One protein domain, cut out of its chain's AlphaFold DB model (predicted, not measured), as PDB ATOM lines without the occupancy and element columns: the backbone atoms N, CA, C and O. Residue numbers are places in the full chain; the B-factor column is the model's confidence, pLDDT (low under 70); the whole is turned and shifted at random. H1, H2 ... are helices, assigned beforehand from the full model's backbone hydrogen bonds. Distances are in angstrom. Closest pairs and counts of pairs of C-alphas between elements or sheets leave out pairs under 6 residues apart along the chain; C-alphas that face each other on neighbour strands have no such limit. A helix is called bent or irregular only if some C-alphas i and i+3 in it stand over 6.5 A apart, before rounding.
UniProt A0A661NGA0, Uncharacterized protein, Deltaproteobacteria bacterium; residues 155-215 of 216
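This is residues 155 to 215 of the 216 residues of an uncharacterized protein of Deltaproteobacteria bacterium (UniProt A0A661NGA0). Helix H3 packs between H1 and H4, H2 crosses H1, and the long loop of residues 165 to 177 makes one end. The printed part has 61 residues, 42 of them in four named helices, H1 to H4 in order along the chain, with no named strand; the class is all helix, with mostly crossed packing. The whole is compact, with a radius of gyration of the C-alphas of 10.6 A and spans of 31 by 22 by 14 A.

Find C-alpha 155 at (22.151, -7.676, -19.885); from there H1 runs to 164, 14.3 A. Next come H2, residues 178 to 187, and H3, 190 to 203, 20.5 A. H4, 207 to 214, ends at (11.789, 7.579, -4.785). H3 is irregular, with C-alphas 191 and 194 7.3 A apart; H4 only just, with 208 and 211 6.9 A apart.

H3, the hub, touches H1 with residues 197 to 201 alone, the same way at a shallow tilt of 20 degrees; the closest C-alphas, Val 161 and Asn 201, are 5.3 A apart. H3 and H4 form a hairpin at a steep 45 degrees, closest at C-alphas 199 and 209, 5.6 A. H2 and H3, also a hairpin, only just touch, with 3 pairs of C-alphas within 8 A, the closest Leu 185 and Arg 193, 6.0 A. H1 touches H2 at a steep 54 degrees, closest at C-alphas 158 and 181, 5.8 A. H4 is apart from H1 and H2. Every O i to N i+4 pair is within hydrogen-bond range in H1 and H2, 8 of 10 in H3, 0 of 4 in H4, where 3 of 5 O i to N i+3 pairs are.

The farthest C-alphas, Met 170 and Asp 191, are 32.6 A apart. The printed part has no cut; the link H1 to H2 is long, and residues 167 to 174 are under pLDDT 70.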
ATOM      1  N   THR A 155      22.137  -6.205 -19.778       96.25
ATOM      2  CA  THR A 155      22.151  -7.676 -19.885       96.25
ATOM      3  C   THR A 155      22.827  -8.344 -18.688       96.25
ATOM      4  O   THR A 155      22.256  -9.253 -18.087       96.25
ATOM      5  N   ALA A 156      24.032  -7.897 -18.327       97.50
ATOM      6  CA  ALA A 156      24.795  -8.470 -17.220       97.50
ATOM      7  C   ALA A 156      24.096  -8.323 -15.851       97.50
ATOM      8  O   ALA A 156      23.939  -9.344 -15.177       97.50
ATOM      9  N   PRO A 157      23.623  -7.128 -15.428       96.94
ATOM     10  CA  PRO A 157      22.914  -6.995 -14.156       96.94
ATOM     11  C   PRO A 157      21.618  -7.812 -14.133       96.94
ATOM     12  O   PRO A 157      21.344  -8.476 -13.137       96.94
ATOM     13  N   CYS A 158      20.866  -7.865 -15.237       96.44
ATOM     14  CA  CYS A 158      19.668  -8.699 -15.301       96.44
ATOM     15  C   CYS A 158      19.960 -10.191 -15.209       96.44
ATOM     16  O   CYS A 158      19.203 -10.914 -14.568       96.44
ATOM     17  N   GLN A 159      21.057 -10.672 -15.799       95.81
ATOM     18  CA  GLN A 159      21.451 -12.068 -15.635       95.81
ATOM     19  C   GLN A 159      21.755 -12.390 -14.166       95.81
ATOM     20  O   GLN A 159      21.366 -13.452 -13.687       95.81
ATOM     21  N   THR A 160      22.397 -11.472 -13.439       96.00
ATOM     22  CA  THR A 160      22.637 -11.612 -11.994       96.00
ATOM     23  C   THR A 160      21.328 -11.702 -11.217       96.00
ATOM     24  O   THR A 160      21.153 -12.646 -10.447       96.00
ATOM     25  N   VAL A 161      20.391 -10.783 -11.472       94.69
ATOM     26  CA  VAL A 161      19.068 -10.771 -10.829       94.69
ATOM     27  C   VAL A 161      18.305 -12.063 -11.115       94.69
ATOM     28  O   VAL A 161      17.787 -12.698 -10.204       94.69
ATOM     29  N   LEU A 162      18.278 -12.513 -12.368       93.25
ATOM     30  CA  LEU A 162      17.582 -13.743 -12.748       93.25
ATOM     31  C   LEU A 162      18.206 -14.997 -12.144       93.25
ATOM     32  O   LEU A 162      17.482 -15.921 -11.781       93.25
ATOM     33  N   ASN A 163      19.533 -15.044 -12.031       92.75
ATOM     34  CA  ASN A 163      20.217 -16.143 -11.358       92.75
ATOM     35  C   ASN A 163      19.886 -16.157  -9.857       92.75
ATOM     36  O   ASN A 163      19.714 -17.234  -9.292       92.75
ATOM     37  N   HIS A 164      19.765 -14.981  -9.227       92.44
ATOM     38  CA  HIS A 164      19.351 -14.847  -7.829       92.44
ATOM     39  C   HIS A 164      17.895 -15.283  -7.625       92.44
ATOM     40  O   HIS A 164      17.593 -16.062  -6.727       92.44
ATOM     41  N   CYS A 165      17.001 -14.847  -8.511       90.19
ATOM     42  CA  CYS A 165      15.589 -15.228  -8.526       90.19
ATOM     43  C   CYS A 165      15.338 -16.657  -9.043       90.19
ATOM     44  O   CYS A 165      14.190 -17.087  -9.171       90.19
ATOM     45  N   GLY A 166      16.405 -17.393  -9.365       70.56
ATOM     46  CA  GLY A 166      16.380 -18.664 -10.068       70.56
ATOM     47  C   GLY A 166      15.506 -19.735  -9.412       70.56
ATOM     48  O   GLY A 166      15.713 -20.127  -8.271       70.56
ATOM     49  N   GLY A 167      14.576 -20.296 -10.188       58.91
ATOM     50  CA  GLY A 167      14.149 -21.698 -10.067       58.91
ATOM     51  C   GLY A 167      13.432 -22.147  -8.785       58.91
ATOM     52  O   GLY A 167      13.129 -23.333  -8.669       58.91
ATOM     53  N   GLY A 168      13.135 -21.255  -7.840       48.00
ATOM     54  CA  GLY A 168      12.617 -21.606  -6.519       48.00
ATOM     55  C   GLY A 168      11.311 -20.897  -6.177       48.00
ATOM     56  O   GLY A 168      11.319 -19.980  -5.372       48.00
ATOM     57  N   SER A 169      10.203 -21.354  -6.767       47.84
ATOM     58  CA  SER A 169       8.807 -21.223  -6.300       47.84
ATOM     59  C   SER A 169       7.865 -20.723  -7.399       47.84
ATOM     60  O   SER A 169       7.969 -19.621  -7.933       47.84
ATOM     61  N   MET A 170       6.912 -21.589  -7.721       52.66
ATOM     62  CA  MET A 170       6.069 -21.608  -8.916       52.66
ATOM     63  C   MET A 170       5.048 -20.453  -9.012       52.66
ATOM     64  O   MET A 170       4.231 -20.457  -9.930       52.66
ATOM     65  N   HIS A 171       5.038 -19.496  -8.076       55.88
ATOM     66  CA  HIS A 171       3.998 -18.456  -7.982       55.88
ATOM     67  C   HIS A 171       4.506 -17.004  -8.002       55.88
ATOM     68  O   HIS A 171       3.687 -16.116  -8.183       55.88
ATOM     69  N   SER A 172       5.818 -16.746  -7.882       52.06
ATOM     70  CA  SER A 172       6.366 -15.367  -7.880       52.06
ATOM     71  C   SER A 172       7.300 -15.060  -9.057       52.06
ATOM     72  O   SER A 172       7.543 -13.900  -9.362       52.06
ATOM     73  N   ALA A 173       7.810 -16.082  -9.751       54.91
ATOM     74  CA  ALA A 173       8.776 -15.922 -10.841       54.91
ATOM     75  C   ALA A 173       8.143 -15.678 -12.228       54.91
ATOM     76  O   ALA A 173       8.860 -15.672 -13.226       54.91
ATOM     77  N   GLN A 174       6.816 -15.539 -12.332       62.06
ATOM     78  CA  GLN A 174       6.163 -15.445 -13.647       62.06
ATOM     79  C   GLN A 174       6.386 -14.093 -14.338       62.06
ATOM     80  O   GLN A 174       6.428 -14.054 -15.567       62.06
ATOM     81  N   ASP A 175       6.627 -13.020 -13.582       74.31
ATOM     82  CA  ASP A 175       6.675 -11.676 -14.168       74.31
ATOM     83  C   ASP A 175       8.096 -11.210 -14.522       74.31
ATOM     84  O   ASP A 175       8.283 -10.401 -15.440       74.31
ATOM     85  N   LEU A 176       9.123 -11.742 -13.847       89.25
ATOM     86  CA  LEU A 176      10.511 -11.339 -14.064       89.25
ATOM     87  C   LEU A 176      11.241 -12.300 -15.009       89.25
ATOM     88  O   LEU A 176      11.778 -13.331 -14.611       89.25
ATOM     89  N   ASN A 177      11.311 -11.916 -16.281       91.12
ATOM     90  CA  ASN A 177      12.158 -12.559 -17.284       91.12
ATOM     91  C   ASN A 177      13.258 -11.599 -17.778       91.12
ATOM     92  O   ASN A 177      13.272 -10.409 -17.448       91.12
ATOM     93  N   ALA A 178      14.187 -12.109 -18.593       93.00
ATOM     94  CA  ALA A 178      15.328 -11.333 -19.092       93.00
ATOM     95  C   ALA A 178      14.918 -10.098 -19.893       93.00
ATOM     96  O   ALA A 178      15.561  -9.058 -19.776       93.00
ATOM     97  N   MET A 179      13.848 -10.192 -20.683       93.94
ATOM     98  CA  MET A 179      13.344  -9.059 -21.447       93.94
ATOM     99  C   MET A 179      12.714  -8.018 -20.518       93.94
ATOM    100  O   MET A 179      13.071  -6.846 -20.626       93.94
ATOM    101  N   THR A 180      11.848  -8.428 -19.585       93.25
ATOM    102  CA  THR A 180      11.198  -7.518 -18.627       93.25
ATOM    103  C   THR A 180      12.238  -6.778 -17.790       93.25
ATOM    104  O   THR A 180      12.197  -5.555 -17.714       93.25
ATOM    105  N   CYS A 181      13.220  -7.496 -17.234       95.62
ATOM    106  CA  CYS A 181      14.289  -6.887 -16.446       95.62
ATOM    107  C   CYS A 181      15.081  -5.857 -17.263       95.62
ATOM    108  O   CYS A 181      15.275  -4.726 -16.821       95.62
ATOM    109  N   ARG A 182      15.518  -6.223 -18.478       96.94
ATOM    110  CA  ARG A 182      16.333  -5.326 -19.311       96.94
ATOM    111  C   ARG A 182      15.557  -4.080 -19.711       96.94
ATOM    112  O   ARG A 182      16.084  -2.982 -19.612       96.94
ATOM    113  N   THR A 183      14.304  -4.259 -20.111       96.44
ATOM    114  CA  THR A 183      13.413  -3.161 -20.499       96.44
ATOM    115  C   THR A 183      13.170  -2.216 -19.321       96.44
ATOM    116  O   THR A 183      13.258  -1.001 -19.480       96.44
ATOM    117  N   ALA A 184      12.967  -2.757 -18.116       96.00
ATOM    118  CA  ALA A 184      12.813  -1.963 -16.902       96.00
ATOM    119  C   ALA A 184      14.080  -1.161 -16.560       96.00
ATOM    120  O   ALA A 184      13.993   0.043 -16.337       96.00
ATOM    121  N   LEU A 185      15.264  -1.788 -16.579       97.38
ATOM    122  CA  LEU A 185      16.526  -1.085 -16.306       97.38
ATOM    123  C   LEU A 185      16.820   0.014 -17.329       97.38
ATOM    124  O   LEU A 185      17.321   1.076 -16.961       97.38
ATOM    125  N   SER A 186      16.495  -0.218 -18.599       97.69
ATOM    126  CA  SER A 186      16.675   0.780 -19.657       97.69
ATOM    127  C   SER A 186      15.690   1.936 -19.547       97.69
ATOM    128  O   SER A 186      16.039   3.066 -19.869       97.69
ATOM    129  N   ALA A 187      14.483   1.681 -19.048       97.56
ATOM    130  CA  ALA A 187      13.466   2.701 -18.846       97.56
ATOM    131  C   ALA A 187      13.694   3.585 -17.612       97.56
ATOM    132  O   ALA A 187      13.066   4.635 -17.498       97.56
ATOM    133  N   VAL A 188      14.582   3.189 -16.701       97.25
ATOM    134  CA  VAL A 188      14.934   3.940 -15.491       97.25
ATOM    135  C   VAL A 188      16.186   4.795 -15.728       97.25
ATOM    136  O   VAL A 188      17.089   4.423 -16.490       97.25
ATOM    137  N   LYS A 189      16.250   5.972 -15.089       95.75
ATOM    138  CA  LYS A 189      17.436   6.839 -15.126       95.75
ATOM    139  C   LYS A 189      18.654   6.116 -14.557       95.75
ATOM    140  O   LYS A 189      18.545   5.310 -13.636       95.75
ATOM    141  N   THR A 190      19.832   6.390 -15.111       95.25
ATOM    142  CA  THR A 190      21.057   5.645 -14.782       95.25
ATOM    143  C   THR A 190      21.406   5.700 -13.292       95.25
ATOM    144  O   THR A 190      21.806   4.684 -12.734       95.25
ATOM    145  N   ASP A 191      21.176   6.835 -12.625       95.06
ATOM    146  CA  ASP A 191      21.398   7.042 -11.185       95.06
ATOM    147  C   ASP A 191      20.434   6.246 -10.281       95.06
ATOM    148  O   ASP A 191      20.673   6.115  -9.081       95.06
ATOM    149  N   ARG A 192      19.361   5.684 -10.851       95.94
ATOM    150  CA  ARG A 192      18.332   4.905 -10.145       95.94
ATOM    151  C   ARG A 192      18.397   3.404 -10.428       95.94
ATOM    152  O   ARG A 192      17.704   2.631  -9.770       95.94
ATOM    153  N   ARG A 193      19.244   2.963 -11.366       96.00
ATOM    154  CA  ARG A 193      19.346   1.545 -11.760       96.00
ATOM    155  C   ARG A 193      19.743   0.635 -10.604       96.00
ATOM    156  O   ARG A 193      19.141  -0.420 -10.456       96.00
ATOM    157  N   ASP A 194      20.687   1.048  -9.760       96.81
ATOM    158  CA  ASP A 194      21.135   0.231  -8.624       96.81
ATOM    159  C   ASP A 194      20.017  -0.011  -7.600       96.81
ATOM    160  O   ASP A 194      19.913  -1.102  -7.041       96.81
ATOM    161  N   VAL A 195      19.143   0.982  -7.399       96.44
ATOM    162  CA  VAL A 195      17.967   0.859  -6.526       96.44
ATOM    163  C   VAL A 195      16.994  -0.169  -7.099       96.44
ATOM    164  O   VAL A 195      16.590  -1.091  -6.390       96.44
ATOM    165  N   LEU A 196      16.699  -0.077  -8.402       96.06
ATOM    166  CA  LEU A 196      15.844  -1.049  -9.083       96.06
ATOM    167  C   LEU A 196      16.444  -2.464  -9.038       96.06
ATOM    168  O   LEU A 196      15.732  -3.423  -8.762       96.06
ATOM    169  N   ILE A 197      17.751  -2.610  -9.271       96.56
ATOM    170  CA  ILE A 197      18.452  -3.902  -9.199       96.56
ATOM    171  C   ILE A 197      18.350  -4.497  -7.792       96.56
ATOM    172  O   ILE A 197      18.064  -5.687  -7.665       96.56
ATOM    173  N   SER A 198      18.570  -3.694  -6.744       96.31
ATOM    174  CA  SER A 198      18.447  -4.150  -5.352       96.31
ATOM    175  C   SER A 198      17.044  -4.677  -5.075       96.31
ATOM    176  O   SER A 198      16.897  -5.826  -4.666       96.31
ATOM    177  N   CYS A 199      16.013  -3.895  -5.401       95.69
ATOM    178  CA  CYS A 199      14.638  -4.327  -5.189       95.69
ATOM    179  C   CYS A 199      14.279  -5.578  -6.005       95.69
ATOM    180  O   CYS A 199      13.618  -6.483  -5.493       95.69
ATOM    181  N   MET A 200      14.721  -5.683  -7.263       94.19
ATOM    182  CA  MET A 200      14.443  -6.874  -8.073       94.19
ATOM    183  C   MET A 200      15.147  -8.120  -7.524       94.19
ATOM    184  O   MET A 200      14.587  -9.207  -7.621       94.19
ATOM    185  N   ASN A 201      16.341  -7.989  -6.933       93.62
ATOM    186  CA  ASN A 201      17.000  -9.105  -6.246       93.62
ATOM    187  C   ASN A 201      16.203  -9.576  -5.020       93.62
ATOM    188  O   ASN A 201      16.189 -10.769  -4.725       93.62
ATOM    189  N   GLU A 202      15.549  -8.656  -4.311       91.62
ATOM    190  CA  GLU A 202      14.788  -8.953  -3.094       91.62
ATOM    191  C   GLU A 202      13.386  -9.503  -3.389       91.62
ATOM    192  O   GLU A 202      12.970 -10.496  -2.797       91.62
ATOM    193  N   SER A 203      12.658  -8.864  -4.307       90.88
ATOM    194  CA  SER A 203      11.246  -9.158  -4.584       90.88
ATOM    195  C   SER A 203      11.027 -10.092  -5.771       90.88
ATOM    196  O   SER A 203       9.956 -10.681  -5.898       90.88
ATOM    197  N   CYS A 204      12.011 -10.211  -6.667       92.19
ATOM    198  CA  CYS A 204      11.883 -10.920  -7.937       92.19
ATOM    199  C   CYS A 204      10.707 -10.446  -8.812       92.19
ATOM    200  O   CYS A 204      10.190 -11.214  -9.624       92.19
ATOM    201  N   THR A 205      10.311  -9.172  -8.692       89.44
ATOM    202  CA  THR A 205       9.306  -8.521  -9.550       89.44
ATOM    203  C   THR A 205       9.791  -7.146 -10.004       89.44
ATOM    204  O   THR A 205      10.628  -6.534  -9.351       89.44
ATOM    205  N   VAL A 206       9.269  -6.645 -11.127       90.50
ATOM    206  CA  VAL A 206       9.535  -5.267 -11.583       90.50
ATOM    207  C   VAL A 206       8.494  -4.288 -11.037       90.50
ATOM    208  O   VAL A 206       8.850  -3.204 -10.589       90.50
ATOM    209  N   GLY A 207       7.210  -4.669 -11.058       84.94
ATOM    210  CA  GLY A 207       6.103  -3.776 -10.693       84.94
ATOM    211  C   GLY A 207       6.159  -3.293  -9.243       84.94
ATOM    212  O   GLY A 207       5.937  -2.113  -8.992       84.94
ATOM    213  N   GLY A 208       6.535  -4.171  -8.304       85.56
ATOM    214  CA  GLY A 208       6.665  -3.819  -6.887       85.56
ATOM    215  C   GLY A 208       7.836  -2.882  -6.574       85.56
ATOM    216  O   GLY A 208       7.840  -2.253  -5.523       85.56
ATOM    217  N   CYS A 209       8.799  -2.745  -7.488       91.75
ATOM    218  CA  CYS A 209      10.010  -1.955  -7.270       91.75
ATOM    219  C   CYS A 209       9.890  -0.480  -7.639       91.75
ATOM    220  O   CYS A 209      10.840   0.274  -7.438       91.75
ATOM    221  N   LEU A 210       8.743  -0.054  -8.177       88.75
ATOM    222  CA  LEU A 210       8.503   1.344  -8.520       88.75
ATOM    223  C   LEU A 210       8.643   2.264  -7.295       88.75
ATOM    224  O   LEU A 210       9.249   3.329  -7.399       88.75
ATOM    225  N   PHE A 211       8.124   1.837  -6.141       87.44
ATOM    226  CA  PHE A 211       8.114   2.627  -4.904       87.44
ATOM    227  C   PHE A 211       9.515   2.917  -4.364       87.44
ATOM    228  O   PHE A 211       9.768   4.000  -3.839       87.44
ATOM    229  N   ASP A 212      10.447   1.982  -4.545       91.25
ATOM    230  CA  ASP A 212      11.807   2.134  -4.034       91.25
ATOM    231  C   ASP A 212      12.599   3.193  -4.810       91.25
ATOM    232  O   ASP A 212      13.567   3.749  -4.290       91.25
ATOM    233  N   LEU A 213      12.169   3.539  -6.032       91.12
ATOM    234  CA  LEU A 213      12.863   4.513  -6.878       91.12
ATOM    235  C   LEU A 213      12.852   5.938  -6.304       91.12
ATOM    236  O   LEU A 213      13.730   6.731  -6.659       91.12
ATOM    237  N   ASP A 214      11.911   6.256  -5.411       88.06
ATOM    238  CA  ASP A 214      11.789   7.579  -4.785       88.06
ATOM    239  C   ASP A 214      12.653   7.752  -3.524       88.06
ATOM    240  O   ASP A 214      12.862   8.866  -3.059       88.06
ATOM    241  N   ALA A 215      13.207   6.670  -2.969       75.81
ATOM    242  CA  ALA A 215      13.796   6.662  -1.627       75.81
ATOM    243  C   ALA A 215      15.161   7.386  -1.472       75.81
ATOM    244  O   ALA A 215      15.848   7.180  -0.467       75.81
TER     245      ALA A 215